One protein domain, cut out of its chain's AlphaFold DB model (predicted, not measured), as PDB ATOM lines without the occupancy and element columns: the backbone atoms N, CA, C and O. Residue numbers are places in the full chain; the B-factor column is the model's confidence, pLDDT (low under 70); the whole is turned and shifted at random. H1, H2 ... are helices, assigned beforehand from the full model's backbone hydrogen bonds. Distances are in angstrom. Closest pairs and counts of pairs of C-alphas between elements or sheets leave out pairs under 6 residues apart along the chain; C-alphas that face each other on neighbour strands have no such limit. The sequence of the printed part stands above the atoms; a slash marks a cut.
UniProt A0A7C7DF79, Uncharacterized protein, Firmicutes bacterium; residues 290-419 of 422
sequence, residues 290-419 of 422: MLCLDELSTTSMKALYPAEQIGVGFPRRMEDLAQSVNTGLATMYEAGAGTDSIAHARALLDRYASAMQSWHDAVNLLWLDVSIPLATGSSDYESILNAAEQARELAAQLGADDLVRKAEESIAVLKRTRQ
ATOM      1  N   MET A 290      54.888  65.239 147.656       62.50
ATOM      2  CA  MET A 290      56.046  64.955 146.805       62.50
ATOM      3  C   MET A 290      57.070  66.090 146.805       62.50
ATOM      4  O   MET A 290      58.264  65.812 146.719       62.50
ATOM      5  N   LEU A 291      56.632  67.347 146.916       61.91
ATOM      6  CA  LEU A 291      57.535  68.490 147.089       61.91
ATOM      7  C   LEU A 291      58.249  68.427 148.441       61.91
ATOM      8  O   LEU A 291      59.465  68.587 148.501       61.91
ATOM      9  N   CYS A 292      57.521  68.102 149.510       64.44
ATOM     10  CA  CYS A 292      58.113  67.926 150.833       64.44
ATOM     11  C   CYS A 292      59.160  66.794 150.840       64.44
ATOM     12  O   CYS A 292      60.258  66.970 151.364       64.44
ATOM     13  N   LEU A 293      58.892  65.663 150.178       62.59
ATOM     14  CA  LEU A 293      59.885  64.592 150.017       62.59
ATOM     15  C   LEU A 293      61.147  65.038 149.239       62.59
ATOM     16  O   LEU A 293      62.235  64.545 149.549       62.59
ATOM     17  N   ASP A 294      61.046  65.982 148.290       58.00
ATOM     18  CA  ASP A 294      62.198  66.511 147.520       58.00
ATOM     19  C   ASP A 294      63.124  67.310 148.436       58.00
ATOM     20  O   ASP A 294      64.349  67.131 148.455       58.00
ATOM     21  N   GLU A 295      62.512  68.178 149.241       62.25
ATOM     22  CA  GLU A 295      63.196  69.010 150.222       62.25
ATOM     23  C   GLU A 295      63.882  68.145 151.283       62.25
ATOM     24  O   GLU A 295      65.058  68.359 151.607       62.25
ATOM     25  N   LEU A 296      63.191  67.109 151.764       62.22
ATOM     26  CA  LEU A 296      63.751  66.151 152.711       62.22
ATOM     27  C   LEU A 296      64.913  65.376 152.109       62.22
ATOM     28  O   LEU A 296      65.977  65.335 152.717       62.22
ATOM     29  N   SER A 297      64.772  64.833 150.899       56.47
ATOM     30  CA  SER A 297      65.862  64.103 150.248       56.47
ATOM     31  C   SER A 297      67.088  64.990 150.014       56.47
ATOM     32  O   SER A 297      68.221  64.539 150.189       56.47
ATOM     33  N   THR A 298      66.887  66.258 149.653       58.06
ATOM     34  CA  THR A 298      67.980  67.232 149.517       58.06
ATOM     35  C   THR A 298      68.687  67.464 150.856       58.06
ATOM     36  O   THR A 298      69.916  67.568 150.912       58.06
ATOM     37  N   THR A 299      67.925  67.516 151.947       61.09
ATOM     38  CA  THR A 299      68.435  67.683 153.314       61.09
ATOM     39  C   THR A 299      69.203  66.444 153.784       61.09
ATOM     40  O   THR A 299      70.314  66.575 154.310       61.09
ATOM     41  N   SER A 300      68.691  65.242 153.498       60.62
ATOM     42  CA  SER A 300      69.368  63.961 153.745       60.62
ATOM     43  C   SER A 300      70.719  63.903 153.043       60.62
ATOM     44  O   SER A 300      71.738  63.638 153.675       60.62
ATOM     45  N   MET A 301      70.746  64.219 151.743       57.50
ATOM     46  CA  MET A 301      71.959  64.169 150.922       57.50
ATOM     47  C   MET A 301      73.079  65.059 151.467       57.50
ATOM     48  O   MET A 301      74.246  64.673 151.425       57.50
ATOM     49  N   LYS A 302      72.736  66.228 152.021       63.19
ATOM     50  CA  LYS A 302      73.710  67.132 152.650       63.19
ATOM     51  C   LYS A 302      74.322  66.551 153.929       63.19
ATOM     52  O   LYS A 302      75.483  66.833 154.203       63.19
ATOM     53  N   ALA A 303      73.572  65.747 154.683       65.44
ATOM     54  CA  ALA A 303      74.040  65.120 155.922       65.44
ATOM     55  C   ALA A 303      74.797  63.800 155.706       65.44
ATOM     56  O   ALA A 303      75.556  63.400 156.584       65.44
ATOM     57  N   LEU A 304      74.658  63.142 154.547       64.56
ATOM     58  CA  LEU A 304      75.333  61.862 154.282       64.56
ATOM     59  C   LEU A 304      76.858  61.959 154.354       64.56
ATOM     60  O   LEU A 304      77.493  61.103 154.962       64.56
ATOM     61  N   TYR A 305      77.444  62.999 153.757       62.25
ATOM     62  CA  TYR A 305      78.894  63.174 153.802       62.25
ATOM     63  C   TYR A 305      79.395  63.389 155.243       62.25
ATOM     64  O   TYR A 305      80.248  62.622 155.681       62.25
ATOM     65  N   PRO A 306      78.851  64.342 156.027       66.06
ATOM     66  CA  PRO A 306      79.146  64.447 157.456       66.06
ATOM     67  C   PRO A 306      78.975  63.134 158.237       66.06
ATOM     68  O   PRO A 306      79.863  62.776 159.007       66.06
ATOM     69  N   ALA A 307      77.879  62.399 158.013       67.69
ATOM     70  CA  ALA A 307      77.594  61.133 158.690       67.69
ATOM     71  C   ALA A 307      78.667  60.067 158.408       67.69
ATOM     72  O   ALA A 307      79.145  59.403 159.331       67.69
ATOM     73  N   GLU A 308      79.113  59.960 157.152       67.38
ATOM     74  CA  GLU A 308      80.217  59.085 156.752       67.38
ATOM     75  C   GLU A 308      81.514  59.463 157.477       67.38
ATOM     76  O   GLU A 308      82.197  58.596 158.022       67.38
ATOM     77  N   GLN A 309      81.835  60.759 157.546       70.44
ATOM     78  CA  GLN A 309      83.070  61.217 158.185       70.44
ATOM     79  C   GLN A 309      83.113  60.928 159.695       70.44
ATOM     80  O   GLN A 309      84.190  60.684 160.242       70.44
ATOM     81  N   ILE A 310      81.961  60.917 160.374       69.44
ATOM     82  CA  ILE A 310      81.873  60.548 161.799       69.44
ATOM     83  C   ILE A 310      81.614  59.053 162.034       69.44
ATOM     84  O   ILE A 310      81.699  58.603 163.183       69.44
ATOM     85  N   GLY A 311      81.381  58.280 160.969       68.75
ATOM     86  CA  GLY A 311      81.174  56.834 161.010       68.75
ATOM     87  C   GLY A 311      79.824  56.421 161.593       68.75
ATOM     88  O   GLY A 311      79.771  55.451 162.348       68.75
ATOM     89  N   VAL A 312      78.755  57.164 161.293       69.62
ATOM     90  CA  VAL A 312      77.389  56.857 161.755       69.62
ATOM     91  C   VAL A 312      76.465  56.553 160.578       69.62
ATOM     92  O   VAL A 312      76.547  57.184 159.525       69.62
ATOM     93  N   GLY A 313      75.592  55.563 160.762       65.25
ATOM     94  CA  GLY A 313      74.612  55.144 159.762       65.25
ATOM     95  C   GLY A 313      73.278  55.887 159.857       65.25
ATOM     96  O   GLY A 313      73.064  56.756 160.709       65.25
ATOM     97  N   PHE A 314      72.357  55.503 158.976       65.56
ATOM     98  CA  PHE A 314      70.969  55.947 159.029       65.56
ATOM     99  C   PHE A 314      70.228  55.209 160.169       65.56
ATOM    100  O   PHE A 314      70.380  53.994 160.292       65.56
ATOM    101  N   PRO A 315      69.465  55.885 161.050       67.56
ATOM    102  CA  PRO A 315      68.814  55.238 162.188       67.56
ATOM    103  C   PRO A 315      67.625  54.364 161.769       67.56
ATOM    104  O   PRO A 315      66.768  54.818 161.013       67.56
ATOM    105  N   ARG A 316      67.480  53.183 162.387       65.94
ATOM    106  CA  ARG A 316      66.344  52.261 162.157       65.94
ATOM    107  C   ARG A 316      64.975  52.923 162.280       65.94
ATOM    108  O   ARG A 316      64.101  52.713 161.457       65.94
ATOM    109  N   ARG A 317      64.786  53.798 163.272       66.50
ATOM    110  CA  ARG A 317      63.512  54.511 163.450       66.50
ATOM    111  C   ARG A 317      63.157  55.405 162.258       66.50
ATOM    112  O   ARG A 317      61.979  55.637 162.002       66.50
ATOM    113  N   MET A 318      64.153  55.937 161.551       65.69
ATOM    114  CA  MET A 318      63.904  56.696 160.328       65.69
ATOM    115  C   MET A 318      63.541  55.779 159.162       65.69
ATOM    116  O   MET A 318      62.708  56.172 158.356       65.69
ATOM    117  N   GLU A 319      64.085  54.561 159.110       63.41
ATOM    118  CA  GLU A 319      63.650  53.515 158.173       63.41
ATOM    119  C   GLU A 319      62.191  53.105 158.451       63.41
ATOM    120  O   GLU A 319      61.378  53.044 157.532       63.41
ATOM    121  N   ASP A 320      61.810  52.938 159.719       63.78
ATOM    122  CA  ASP A 320      60.428  52.622 160.109       63.78
ATOM    123  C   ASP A 320      59.451  53.759 159.761       63.78
ATOM    124  O   ASP A 320      58.329  53.526 159.296       63.78
ATOM    125  N   LEU A 321      59.857  55.014 159.985       65.81
ATOM    126  CA  LEU A 321      59.062  56.191 159.629       65.81
ATOM    127  C   LEU A 321      58.948  56.355 158.114       65.81
ATOM    128  O   LEU A 321      57.858  56.645 157.632       65.81
ATOM    129  N   ALA A 322      60.030  56.120 157.374       60.56
ATOM    130  CA  ALA A 322      60.023  56.072 155.916       60.56
ATOM    131  C   ALA A 322      59.018  55.042 155.401       60.56
ATOM    132  O   ALA A 322      58.167  55.347 154.564       60.56
ATOM    133  N   GLN A 323      59.067  53.835 155.965       57.03
ATOM    134  CA  GLN A 323      58.141  52.762 155.640       57.03
ATOM    135  C   GLN A 323      56.698  53.148 155.976       57.03
ATOM    136  O   GLN A 323      55.776  52.865 155.210       57.03
ATOM    137  N   SER A 324      56.492  53.833 157.100       62.03
ATOM    138  CA  SER A 324      55.172  54.306 157.513       62.03
ATOM    139  C   SER A 324      54.636  55.370 156.556       62.03
ATOM    140  O   SER A 324      53.495  55.252 156.128       62.03
ATOM    141  N   VAL A 325      55.451  56.356 156.157       60.75
ATOM    142  CA  VAL A 325      55.103  57.357 155.129       60.75
ATOM    143  C   VAL A 325      54.722  56.672 153.826       60.75
ATOM    144  O   VAL A 325      53.655  56.951 153.288       60.75
ATOM    145  N   ASN A 326      55.530  55.720 153.365       55.59
ATOM    146  CA  ASN A 326      55.232  54.938 152.168       55.59
ATOM    147  C   ASN A 326      53.901  54.188 152.288       55.59
ATOM    148  O   ASN A 326      53.119  54.179 151.342       55.59
ATOM    149  N   THR A 327      53.614  53.613 153.456       57.75
ATOM    150  CA  THR A 327      52.336  52.939 153.726       57.75
ATOM    151  C   THR A 327      51.171  53.926 153.699       57.75
ATOM    152  O   THR A 327      50.172  53.665 153.041       57.75
ATOM    153  N   GLY A 328      51.300  55.082 154.356       61.16
ATOM    154  CA  GLY A 328      50.261  56.112 154.378       61.16
ATOM    155  C   GLY A 328      49.969  56.685 152.992       61.16
ATOM    156  O   GLY A 328      48.805  56.823 152.621       61.16
ATOM    157  N   LEU A 329      51.017  56.950 152.206       61.12
ATOM    158  CA  LEU A 329      50.895  57.336 150.799       61.12
ATOM    159  C   LEU A 329      50.211  56.228 149.990       61.12
ATOM    160  O   LEU A 329      49.305  56.516 149.218       61.12
ATOM    161  N   ALA A 330      50.570  54.962 150.222       55.25
ATOM    162  CA  ALA A 330      49.931  53.829 149.567       55.25
ATOM    163  C   ALA A 330      48.437  53.701 149.885       55.25
ATOM    164  O   ALA A 330      47.637  53.471 148.985       55.25
ATOM    165  N   THR A 331      48.039  53.917 151.137       60.78
ATOM    166  CA  THR A 331      46.628  53.898 151.543       60.78
ATOM    167  C   THR A 331      45.836  55.069 150.952       60.78
ATOM    168  O   THR A 331      44.643  54.931 150.692       60.78
ATOM    169  N   MET A 332      46.468  56.216 150.673       59.97
ATOM    170  CA  MET A 332      45.822  57.270 149.873       59.97
ATOM    171  C   MET A 332      45.543  56.834 148.427       59.97
ATOM    172  O   MET A 332      44.647  57.401 147.800       59.97
ATOM    173  N   TYR A 333      46.297  55.864 147.898       53.28
ATOM    174  CA  TYR A 333      46.175  55.375 146.521       53.28
ATOM    175  C   TYR A 333      45.044  54.355 146.326       53.28
ATOM    176  O   TYR A 333      44.700  54.037 145.188       53.28
ATOM    177  N   GLU A 334      44.440  53.838 147.399       56.38
ATOM    178  CA  GLU A 334      43.356  52.859 147.290       56.38
ATOM    179  C   GLU A 334      42.047  53.508 146.800       56.38
ATOM    180  O   GLU A 334      41.669  54.618 147.190       56.38
ATOM    181  N   ALA A 335      41.324  52.810 145.918       44.81
ATOM    182  CA  ALA A 335      40.035  53.276 145.414       44.81
ATOM    183  C   ALA A 335      39.045  53.464 146.581       44.81
ATOM    184  O   ALA A 335      38.752  52.523 147.313       44.81
ATOM    185  N   GLY A 336      38.525  54.685 146.751       51.62
ATOM    186  CA  GLY A 336      37.643  55.038 147.872       51.62
ATOM    187  C   GLY A 336      38.353  55.637 149.092       51.62
ATOM    188  O   GLY A 336      37.691  55.932 150.086       51.62
ATOM    189  N   ALA A 337      39.666  55.874 149.020       57.81
ATOM    190  CA  ALA A 337      40.395  56.626 150.032       57.81
ATOM    191  C   ALA A 337      39.813  58.051 150.175       57.81
ATOM    192  O   ALA A 337      39.824  58.845 149.227       57.81
ATOM    193  N   GLY A 338      39.253  58.343 151.354       64.12
ATOM    194  CA  GLY A 338      38.635  59.629 151.697       64.12
ATOM    195  C   GLY A 338      39.619  60.642 152.295       64.12
ATOM    196  O   GLY A 338      40.810  60.382 152.419       64.12
ATOM    197  N   THR A 339      39.118  61.795 152.739       67.25
ATOM    198  CA  THR A 339      39.919  62.881 153.346       67.25
ATOM    199  C   THR A 339      40.778  62.444 154.540       67.25
ATOM    200  O   THR A 339      41.825  63.036 154.804       67.25
ATOM    201  N   ASP A 340      40.367  61.387 155.240       78.31
ATOM    202  CA  ASP A 340      41.069  60.857 156.410       78.31
ATOM    203  C   ASP A 340      42.403  60.185 156.047       78.31
ATOM    204  O   ASP A 340      43.366  60.287 156.810       78.31
ATOM    205  N   SER A 341      42.513  59.559 154.865       72.88
ATOM    206  CA  SER A 341      43.781  58.973 154.403       72.88
ATOM    207  C   SER A 341      44.799  60.060 154.049       72.88
ATOM    208  O   SER A 341      45.980  59.930 154.367       72.88
ATOM    209  N   ILE A 342      44.329  61.175 153.476       73.06
ATOM    210  CA  ILE A 342      45.151  62.346 153.152       73.06
ATOM    211  C   ILE A 342      45.731  62.958 154.431       73.06
ATOM    212  O   ILE A 342      46.933  63.212 154.519       73.06
ATOM    213  N   ALA A 343      44.886  63.178 155.441       82.62
ATOM    214  CA  ALA A 343      45.320  63.715 156.728       82.62
ATOM    215  C   ALA A 343      46.314  62.775 157.430       82.62
ATOM    216  O   ALA A 343      47.311  63.235 157.991       82.62
ATOM    217  N   HIS A 344      46.074  61.463 157.362       83.44
ATOM    218  CA  HIS A 344      46.972  60.462 157.927       83.44
ATOM    219  C   HIS A 344      48.357  60.480 157.267       83.44
ATOM    220  O   HIS A 344      49.371  60.526 157.967       83.44
ATOM    221  N   ALA A 345      48.416  60.506 155.936       71.06
ATOM    222  CA  ALA A 345      49.678  60.560 155.208       71.06
ATOM    223  C   ALA A 345      50.444  61.868 155.452       71.06
ATOM    224  O   ALA A 345      51.659  61.818 155.644       71.06
ATOM    225  N   ARG A 346      49.754  63.020 155.540       80.56
ATOM    226  CA  ARG A 346      50.390  64.294 155.932       80.56
ATOM    227  C   ARG A 346      51.033  64.180 157.310       80.56
ATOM    228  O   ARG A 346      52.208  64.481 157.463       80.56
ATOM    229  N   ALA A 347      50.299  63.654 158.289       85.56
ATOM    230  CA  ALA A 347      50.818  63.492 159.644       85.56
ATOM    231  C   ALA A 347      52.037  62.554 159.704       85.56
ATOM    232  O   ALA A 347      52.960  62.777 160.490       85.56
ATOM    233  N   LEU A 348      52.062  61.496 158.891       78.56
ATOM    234  CA  LEU A 348      53.229  60.620 158.776       78.56
ATOM    235  C   LEU A 348      54.420  61.346 158.150       78.56
ATOM    236  O   LEU A 348      55.534  61.226 158.665       78.56
ATOM    237  N   LEU A 349      54.184  62.111 157.084       74.25
ATOM    238  CA  LEU A 349      55.218  62.878 156.400       74.25
ATOM    239  C   LEU A 349      55.815  63.955 157.308       74.25
ATOM    240  O   LEU A 349      57.031  64.049 157.389       74.25
ATOM    241  N   ASP A 350      54.993  64.670 158.075       84.38
ATOM    242  CA  ASP A 350      55.450  65.658 159.060       84.38
ATOM    243  C   ASP A 350      56.334  65.020 160.141       84.38
ATOM    244  O   ASP A 350      57.376  65.559 160.527       84.38
ATOM    245  N   ARG A 351      55.950  63.830 160.625       84.38
ATOM    246  CA  ARG A 351      56.752  63.080 161.605       84.38
ATOM    247  C   ARG A 351      58.086  62.638 161.020       84.38
ATOM    248  O   ARG A 351      59.103  62.717 161.708       84.38
ATOM    249  N   TYR A 352      58.082  62.169 159.777       77.62
ATOM    250  CA  TYR A 352      59.298  61.782 159.077       77.62
ATOM    251  C   TYR A 352      60.194  62.997 158.795       77.62
ATOM    252  O   TYR A 352      61.386  62.947 159.086       77.62
ATOM    253  N   ALA A 353      59.619  64.118 158.354       78.19
ATOM    254  CA  ALA A 353      60.313  65.381 158.130       78.19
ATOM    255  C   ALA A 353      61.018  65.882 159.396       78.19
ATOM    256  O   ALA A 353      62.209  66.190 159.384       78.19
ATOM    257  N   SER A 354      60.295  65.894 160.518       85.88
ATOM    258  CA  SER A 354      60.832  66.291 161.819       85.88
ATOM    259  C   SER A 354      61.966  65.371 162.286       85.88
ATOM    260  O   SER A 354      62.985  65.853 162.792       85.88
ATOM    261  N   ALA A 355      61.830  64.056 162.081       82.88
ATOM    262  CA  ALA A 355      62.879  63.095 162.413       82.88
ATOM    263  C   ALA A 355      64.132  63.292 161.543       82.88
ATOM    264  O   ALA A 355      65.244  63.331 162.070       82.88
ATOM    265  N   MET A 356      63.949  63.489 160.236       78.06
ATOM    266  CA  MET A 356      65.024  63.760 159.281       78.06
ATOM    267  C   MET A 356      65.791  65.035 159.613       78.06
ATOM    268  O   MET A 356      67.023  65.022 159.598       78.06
ATOM    269  N   GLN A 357      65.082  66.112 159.953       85.00
ATOM    270  CA  GLN A 357      65.708  67.364 160.364       85.00
ATOM    271  C   GLN A 357      66.507  67.180 161.658       85.00
ATOM    272  O   GLN A 357      67.671  67.559 161.720       85.00
ATOM    273  N   SER A 358      65.926  66.512 162.657       87.44
ATOM    274  CA  SER A 358      66.612  66.245 163.929       87.44
ATOM    275  C   SER A 358      67.877  65.403 163.732       87.44
ATOM    276  O   SER A 358      68.888  65.626 164.397       87.44
ATOM    277  N   TRP A 359      67.839  64.434 162.809       85.56
ATOM    278  CA  TRP A 359      69.004  63.620 162.468       85.56
ATOM    279  C   TRP A 359      70.073  64.444 161.756       85.56
ATOM    280  O   TRP A 359      71.242  64.384 162.135       85.56
ATOM    281  N   HIS A 360      69.672  65.239 160.761       84.25
ATOM    282  CA  HIS A 360      70.551  66.161 160.045       84.25
ATOM    283  C   HIS A 360      71.263  67.117 161.013       84.25
ATOM    284  O   HIS A 360      72.482  67.276 160.938       84.25
ATOM    285  N   ASP A 361      70.523  67.694 161.960       89.62
ATOM    286  CA  ASP A 361      71.056  68.611 162.968       89.62
ATOM    287  C   ASP A 361      72.032  67.901 163.915       89.62
ATOM    288  O   ASP A 361      73.135  68.396 164.140       89.62
ATOM    289  N   ALA A 362      71.690  66.705 164.412       89.44
ATOM    290  CA  ALA A 362      72.574  65.922 165.279       89.44
ATOM    291  C   ALA A 362      73.893  65.541 164.583       89.44
ATOM    292  O   ALA A 362      74.972  65.653 165.171       89.44
ATOM    293  N   VAL A 363      73.813  65.113 163.320       83.12
ATOM    294  CA  VAL A 363      74.979  64.784 162.492       83.12
ATOM    295  C   VAL A 363      75.854  66.019 162.272       83.12
ATOM    296  O   VAL A 363      77.072  65.942 162.441       83.12
ATOM    297  N   ASN A 364      75.256  67.161 161.925       86.00
ATOM    298  CA  ASN A 364      76.004  68.391 161.683       86.00
ATOM    299  C   ASN A 364      76.662  68.929 162.950       86.00
ATOM    300  O   ASN A 364      77.835  69.285 162.883       86.00
ATOM    301  N   LEU A 365      75.968  68.918 164.092       90.25
ATOM    302  CA  LEU A 365      76.550  69.292 165.383       90.25
ATOM    303  C   LEU A 365      77.784  68.429 165.689       90.25
ATOM    304  O   LEU A 365      78.856  68.948 165.997       90.25
ATOM    305  N   LEU A 366      77.683  67.102 165.534       85.50
ATOM    306  CA  LEU A 366      78.821  66.210 165.788       85.50
ATOM    307  C   LEU A 366      79.966  66.391 164.798       85.50
ATOM    308  O   LEU A 366      81.128  66.207 165.166       85.50
ATOM    309  N   TRP A 367      79.672  66.719 163.546       83.50
ATOM    310  CA  TRP A 367      80.707  66.890 162.540       83.50
ATOM    311  C   TRP A 367      81.360  68.273 162.606       83.50
ATOM    312  O   TRP A 367      82.565  68.378 162.854       83.50
ATOM    313  N   LEU A 368      80.567  69.325 162.408       83.88
ATOM    314  CA  LEU A 368      81.024  70.705 162.255       83.88
ATOM    315  C   LEU A 368      81.415  71.346 163.583       83.88
ATOM    316  O   LEU A 368      82.428  72.038 163.627       83.88
ATOM    317  N   ASP A 369      80.656  71.088 164.647       86.69
ATOM    318  CA  ASP A 369      80.817  71.790 165.927       86.69
ATOM    319  C   ASP A 369      81.574  70.961 166.974       86.69
ATOM    320  O   ASP A 369      82.023  71.497 167.988       86.69
ATOM    321  N   VAL A 370      81.784  69.664 166.717       83.88
ATOM    322  CA  VAL A 370      82.529  68.770 167.617       83.88
ATOM    323  C   VAL A 370      83.771  68.180 166.960       83.88
ATOM    324  O   VAL A 370      84.887  68.465 167.394       83.88
ATOM    325  N   SER A 371      83.615  67.381 165.906       79.00
ATOM    326  CA  SER A 371      84.728  66.622 165.319       79.00
ATOM    327  C   SER A 371      85.788  67.528 164.687       79.00
ATOM    328  O   SER A 371      86.978  67.344 164.950       79.00
ATOM    329  N   ILE A 372      85.381  68.531 163.899       75.62
ATOM    330  CA  ILE A 372      86.314  69.492 163.287       75.62
ATOM    331  C   ILE A 372      87.033  70.336 164.362       75.62
ATOM    332  O   ILE A 372      88.269  70.384 164.335       75.62
ATOM    333  N   PRO A 373      86.347  70.963 165.339       76.75
ATOM    334  CA  PRO A 373      86.997  71.707 166.417       76.75
ATOM    335  C   PRO A 373      87.950  70.862 167.268       76.75
ATOM    336  O   PRO A 373      89.052  71.320 167.575       76.75
ATOM    337  N   LEU A 374      87.584  69.617 167.594       75.75
ATOM    338  CA  LEU A 374      88.466  68.687 168.308       75.75
ATOM    339  C   LEU A 374      89.720  68.347 167.495       75.75
ATOM    340  O   LEU A 374      90.824  68.359 168.036       75.75
ATOM    341  N   ALA A 375      89.569  68.075 166.196       75.88
ATOM    342  CA  ALA A 375      90.689  67.745 165.315       75.88
ATOM    343  C   ALA A 375      91.623  68.941 165.058       75.88
ATOM    344  O   ALA A 375      92.825  68.761 164.865       75.88
ATOM    345  N   THR A 376      91.079  70.159 165.056       77.31
ATOM    346  CA  THR A 376      91.827  71.406 164.810       77.31
ATOM    347  C   THR A 376      92.388  72.047 166.080       77.31
ATOM    348  O   THR A 376      93.147  73.009 165.985       77.31
ATOM    349  N   GLY A 377      92.075  71.500 167.260       74.69
ATOM    350  CA  GLY A 377      92.597  71.978 168.542       74.69
ATOM    351  C   GLY A 377      91.957  73.282 169.027       74.69
ATOM    352  O   GLY A 377      92.644  74.108 169.627       74.69
ATOM    353  N   SER A 378      90.665  73.487 168.752       76.06
ATOM    354  CA  SER A 378      89.916  74.657 169.227       76.06
ATOM    355  C   SER A 378      89.911  74.754 170.759       76.06
ATOM    356  O   SER A 378      89.809  73.746 171.459       76.06
ATOM    357  N   SER A 379      89.995  75.979 171.285       69.56
ATOM    358  CA  SER A 379      90.005  76.262 172.726       69.56
ATOM    359  C   SER A 379      88.616  76.494 173.332       69.56
ATOM    360  O   SER A 379      88.516  76.711 174.540       69.56
ATOM    361  N   ASP A 380      87.548  76.476 172.528       83.75
ATOM    362  CA  ASP A 380      86.174  76.719 172.995       83.75
ATOM    363  C   ASP A 380      85.497  75.434 173.502       83.75
ATOM    364  O   ASP A 380      84.550  74.900 172.924       83.75
ATOM    365  N   TYR A 381      86.035  74.898 174.597       82.62
ATOM    366  CA  TYR A 381      85.602  73.616 175.154       82.62
ATOM    367  C   TYR A 381      84.142  73.597 175.615       82.62
ATOM    368  O   TYR A 381      83.508  72.548 175.533       82.62
ATOM    369  N   GLU A 382      83.607  74.713 176.122       85.25
ATOM    370  CA  GLU A 382      82.220  74.751 176.598       85.25
ATOM    371  C   GLU A 382      81.227  74.761 175.437       85.25
ATOM    372  O   GLU A 382      80.247  74.020 175.488       85.25
ATOM    373  N   SER A 383      81.509  75.497 174.356       87.31
ATOM    374  CA  SER A 383      80.672  75.442 173.154       87.31
ATOM    375  C   SER A 383      80.685  74.048 172.521       87.31
ATOM    376  O   SER A 383      79.630  73.521 172.173       87.31
ATOM    377  N   ILE A 384      81.861  73.413 172.434       88.31
ATOM    378  CA  ILE A 384      81.992  72.063 171.864       88.31
ATOM    379  C   ILE A 384      81.260  71.024 172.731       88.31
ATOM    380  O   ILE A 384      80.588  70.134 172.209       88.31
ATOM    381  N   LEU A 385      81.362  71.128 174.061       90.88
ATOM    382  CA  LEU A 385      80.655  70.230 174.976       90.88
ATOM    383  C   LEU A 385      79.136  70.386 174.859       90.88
ATOM    384  O   LEU A 385      78.441  69.377 174.763       90.88
ATOM    385  N   ASN A 386      78.633  71.622 174.811       93.12
ATOM    386  CA  ASN A 386      77.205  71.887 174.636       93.12
ATOM    387  C   ASN A 386      76.689  71.327 173.301       93.12
ATOM    388  O   ASN A 386      75.637  70.694 173.278       93.12
ATOM    389  N   ALA A 387      77.447  71.486 172.210       91.12
ATOM    390  CA  ALA A 387      77.095  70.917 170.907       91.12
ATOM    391  C   ALA A 387      77.043  69.379 170.943       91.12
ATOM    392  O   ALA A 387      76.116  68.773 170.404       91.12
ATOM    393  N   ALA A 388      77.997  68.734 171.626       91.06
ATOM    394  CA  ALA A 388      78.009  67.283 171.788       91.06
ATOM    395  C   ALA A 388      76.838  66.779 172.656       91.06
ATOM    396  O   ALA A 388      76.239  65.749 172.344       91.06
ATOM    397  N   GLU A 389      76.480  67.498 173.724       94.25
ATOM    398  CA  GLU A 389      75.329  67.166 174.574       94.25
ATOM    399  C   GLU A 389      74.000  67.355 173.831       94.25
ATOM    400  O   GLU A 389      73.153  66.461 173.873       94.25
ATOM    401  N   GLN A 390      73.857  68.439 173.065       95.00
ATOM    402  CA  GLN A 390      72.691  68.682 172.217       95.00
ATOM    403  C   GLN A 390      72.543  67.607 171.132       95.00
ATOM    404  O   GLN A 390      71.451  67.076 170.923       95.00
ATOM    405  N   ALA A 391      73.642  67.222 170.476       92.12
ATOM    406  CA  ALA A 391      73.614  66.143 169.494       92.12
ATOM    407  C   ALA A 391      73.216  64.799 170.119       92.12
ATOM    408  O   ALA A 391      72.449  64.045 169.521       92.12
ATOM    409  N   ARG A 392      73.690  64.510 171.340       95.06
ATOM    410  CA  ARG A 392      73.298  63.310 172.091       95.06
ATOM    411  C   ARG A 392      71.799  63.296 172.387       95.06
ATOM    412  O   ARG A 392      71.167  62.255 172.235       95.06
ATOM    413  N   GLU A 393      71.230  64.422 172.813       94.94
ATOM    414  CA  GLU A 393      69.795  64.530 173.106       94.94
ATOM    415  C   GLU A 393      68.938  64.314 171.855       94.94
ATOM    416  O   GLU A 393      68.008  63.506 171.888       94.94
ATOM    417  N   LEU A 394      69.290  64.962 170.740       91.06
ATOM    418  CA  LEU A 394      68.620  64.764 169.451       91.06
ATOM    419  C   LEU A 394      68.726  63.305 168.982       91.06
ATOM    420  O   LEU A 394      67.727  62.694 168.602       91.06
ATOM    421  N   ALA A 395      69.914  62.703 169.080       88.00
ATOM    422  CA  ALA A 395      70.135  61.305 168.718       88.00
ATOM    423  C   ALA A 395      69.327  60.330 169.593       88.00
ATOM    424  O   ALA A 395      68.745  59.373 169.077       88.00
ATOM    425  N   ALA A 396      69.231  60.587 170.900       89.75
ATOM    426  CA  ALA A 396      68.455  59.765 171.826       89.75
ATOM    427  C   ALA A 396      66.950  59.850 171.538       89.75
ATOM    428  O   ALA A 396      66.261  58.829 171.530       89.75
ATOM    429  N   GLN A 397      66.437  61.044 171.221       88.19
ATOM    430  CA  GLN A 397      65.042  61.225 170.808       88.19
ATOM    431  C   GLN A 397      64.708  60.456 169.527       88.19
ATOM    432  O   GLN A 397      63.567  60.020 169.363       88.19
ATOM    433  N   LEU A 398      65.692  60.256 168.649       81.50
ATOM    434  CA  LEU A 398      65.577  59.473 167.420       81.50
ATOM    435  C   LEU A 398      65.792  57.968 167.625       81.50
ATOM    436  O   LEU A 398      65.492  57.198 166.717       81.50
ATOM    437  N   GLY A 399      66.283  57.525 168.787       82.88
ATOM    438  CA  GLY A 399      66.732  56.140 168.978       82.88
ATOM    439  C   GLY A 399      67.915  55.775 168.074       82.88
ATOM    440  O   GLY A 399      68.006  54.652 167.585       82.88
ATOM    441  N   ALA A 400      68.777  56.748 167.772       81.81
ATOM    442  CA  ALA A 400      69.945  56.572 166.922       81.81
ATOM    443  C   ALA A 400      71.165  56.174 167.767       81.81
ATOM    444  O   ALA A 400      72.035  57.001 168.039       81.81
ATOM    445  N   ASP A 401      71.220  54.910 168.193       84.06
ATOM    446  CA  ASP A 401      72.212  54.414 169.164       84.06
ATOM    447  C   ASP A 401      73.669  54.687 168.750       84.06
ATOM    448  O   ASP A 401      74.492  55.062 169.584       84.06
ATOM    449  N   ASP A 402      73.994  54.580 167.457       81.38
ATOM    450  CA  ASP A 402      75.336  54.894 166.952       81.38
ATOM    451  C   ASP A 402      75.699  56.377 167.087       81.38
ATOM    452  O   ASP A 402      76.831  56.709 167.440       81.38
ATOM    453  N   LEU A 403      74.736  57.273 166.854       83.31
ATOM    454  CA  LEU A 403      74.911  58.713 167.044       83.31
ATOM    455  C   LEU A 403      75.028  59.067 168.530       83.31
ATOM    456  O   LEU A 403      75.890  59.865 168.895       83.31
ATOM    457  N   VAL A 404      74.214  58.441 169.391       89.62
ATOM    458  CA  VAL A 404      74.308  58.598 170.852       89.62
ATOM    459  C   VAL A 404      75.693  58.176 171.330       89.62
ATOM    460  O   VAL A 404      76.381  58.961 171.981       89.62
ATOM    461  N   ARG A 405      76.142  56.980 170.938       88.75
ATOM    462  CA  ARG A 405      77.468  56.462 171.279       88.75
ATOM    463  C   ARG A 405      78.572  57.406 170.807       88.75
ATOM    464  O   ARG A 405      79.484  57.711 171.572       88.75
ATOM    465  N   LYS A 406      78.479  57.921 169.578       86.75
ATOM    466  CA  LYS A 406      79.470  58.859 169.031       86.75
ATOM    467  C   LYS A 406      79.527  60.179 169.808       86.75
ATOM    468  O   LYS A 406      80.614  60.715 170.054       86.75
ATOM    469  N   ALA A 407      78.371  60.698 170.213       90.44
ATOM    470  CA  ALA A 407      78.289  61.889 171.045       90.44
ATOM    471  C   ALA A 407      78.896  61.642 172.436       90.44
ATOM    472  O   ALA A 407      79.697  62.444 172.911       90.44
ATOM    473  N   GLU A 408      78.595  60.503 173.061       92.69
ATOM    474  CA  GLU A 408      79.146  60.118 174.365       92.69
ATOM    475  C   GLU A 408      80.665  59.920 174.339       92.69
ATOM    476  O   GLU A 408      81.360  60.390 175.244       92.69
ATOM    477  N   GLU A 409      81.198  59.296 173.285       89.38
ATOM    478  CA  GLU A 409      82.642  59.191 173.046       89.38
ATOM    479  C   GLU A 409      83.294  60.584 173.007       89.38
ATOM    480  O   GLU A 409      84.300  60.823 173.680       89.38
ATOM    481  N   SER A 410      82.684  61.527 172.283       87.56
ATOM    482  CA  SER A 410      83.185  62.902 172.146       87.56
ATOM    483  C   SER A 410      83.119  63.680 173.468       87.56
ATOM    484  O   SER A 410      84.093  64.323 173.862       87.56
ATOM    485  N   ILE A 411      82.012  63.557 174.209       91.25
ATOM    486  CA  ILE A 411      81.840  64.137 175.552       91.25
ATOM    487  C   ILE A 411      82.900  63.592 176.516       91.25
ATOM    488  O   ILE A 411      83.486  64.347 177.294       91.25
ATOM    489  N   ALA A 412      83.171  62.285 176.473       88.56
ATOM    490  CA  ALA A 412      84.172  61.658 177.326       88.56
ATOM    491  C   ALA A 412      85.588  62.165 177.019       88.56
ATOM    492  O   ALA A 412      86.365  62.383 177.952       88.56
ATOM    493  N   VAL A 413      85.922  62.381 175.741       85.56
ATOM    494  CA  VAL A 413      87.194  63.001 175.335       85.56
ATOM    495  C   VAL A 413      87.293  64.418 175.897       85.56
ATOM    496  O   VAL A 413      88.239  64.702 176.624       85.56
ATOM    497  N   LEU A 414      86.288  65.265 175.664       84.06
ATOM    498  CA  LEU A 414      86.264  66.656 176.137       84.06
ATOM    499  C   LEU A 414      86.417  66.766 177.658       84.06
ATOM    500  O   LEU A 414      87.195  67.583 178.154       84.06
ATOM    501  N   LYS A 415      85.715  65.911 178.412       84.50
ATOM    502  CA  LYS A 415      85.799  65.875 179.880       84.50
ATOM    503  C   LYS A 415      87.189  65.459 180.371       84.50
ATOM    504  O   LYS A 415      87.667  66.042 181.340       84.50
ATOM    505  N   ARG A 416      87.864  64.526 179.683       80.62
ATOM    506  CA  ARG A 416      89.263  64.164 179.982       80.62
ATOM    507  C   ARG A 416      90.233  65.289 179.638       80.62
ATOM    508  O   ARG A 416      91.128  65.567 180.420       80.62
ATOM    509  N   THR A 417      90.053  65.967 178.504       71.38
ATOM    510  CA  THR A 417      90.932  67.076 178.094       71.38
ATOM    511  C   THR A 417      90.800  68.293 179.018       71.38
ATOM    512  O   THR A 417      91.781  69.002 179.230       71.38
ATOM    513  N   ARG A 418      89.623  68.509 179.627       67.06
ATOM    514  CA  ARG A 418      89.383  69.550 180.649       67.06
ATOM    515  C   ARG A 418      90.014  69.232 182.013       67.06
ATOM    516  O   ARG A 418      90.171  70.148 182.815       67.06
ATOM    517  N   GLN A 419      90.379  67.977 182.289       54.81
ATOM    518  CA  GLN A 419      91.108  67.577 183.498       54.81
ATOM    519  C   GLN A 419      92.598  67.364 183.174       54.81
ATOM    520  O   GLN A 419      93.025  66.228 182.959       54.81
TER     521      GLN A 419
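This is residues 290 to 419 of the 422 residues of an uncharacterized protein of Firmicutes bacterium (UniProt A0A7C7DF79). A loose rod is built along one long helix, H3: H2 folds back along its residues 341 to 356, the hairpin of H4 and H5 packs beside its later part, and H1 runs along another side. The turn at residues 334 to 339 sticks out at one end. The printed part has 130 residues with five named helices, H1 to H5, and no named strand, all helix in class. The radius of gyration of the C-alphas is 17.7 A, and the spans are 65 by 22 by 20 A.

H1, residues 290 to 310, touches residues 353 to 371 of the hub H3, residues 339 to 376, the same way at a shallow tilt of 25 degrees; the C-alphas of Ala 303 and His 360 are closest, 5.5 A. H2, residues 316 to 332, forms a hairpin with H3, closest at the C-alphas of Gly 328 and Ala 345, 4.6 A. H4, residues 381 to 398, and H5, residues 401 to 417, make with H3 an up-and-down bundle, each helix running against the one before. The closest C-alphas of H3 and H4 are Ala 362 and Ala 391, 4.3 A; of H4 and H5, Arg 392 and Val 404, 5.0 A. H1 and H2 are apart. Every O i to N i+4 pair is within hydrogen-bond range in H2, H4 and H5; H1 has 15 of 17 and H3 31 of 34.

H1 begins at C-alpha 290 (56.046, 64.955, 146.805), spans 30.2 A and has a kink of 32 degrees near residue 303. H2 spans 24.4 A, H3 53.8 A, H4 25.7 A and H5 24.3 A, ending at C-alpha 417 (90.932, 67.076, 178.094).

The C-alphas farthest apart, Gly 336 and Gln 419, are 65.5 A apart. The printed part has no cut and no long link. Mean pLDDT of the printed part is 75.3; residues 290 to 308, 310 to 339, 379 and 418 to 419 are under 70.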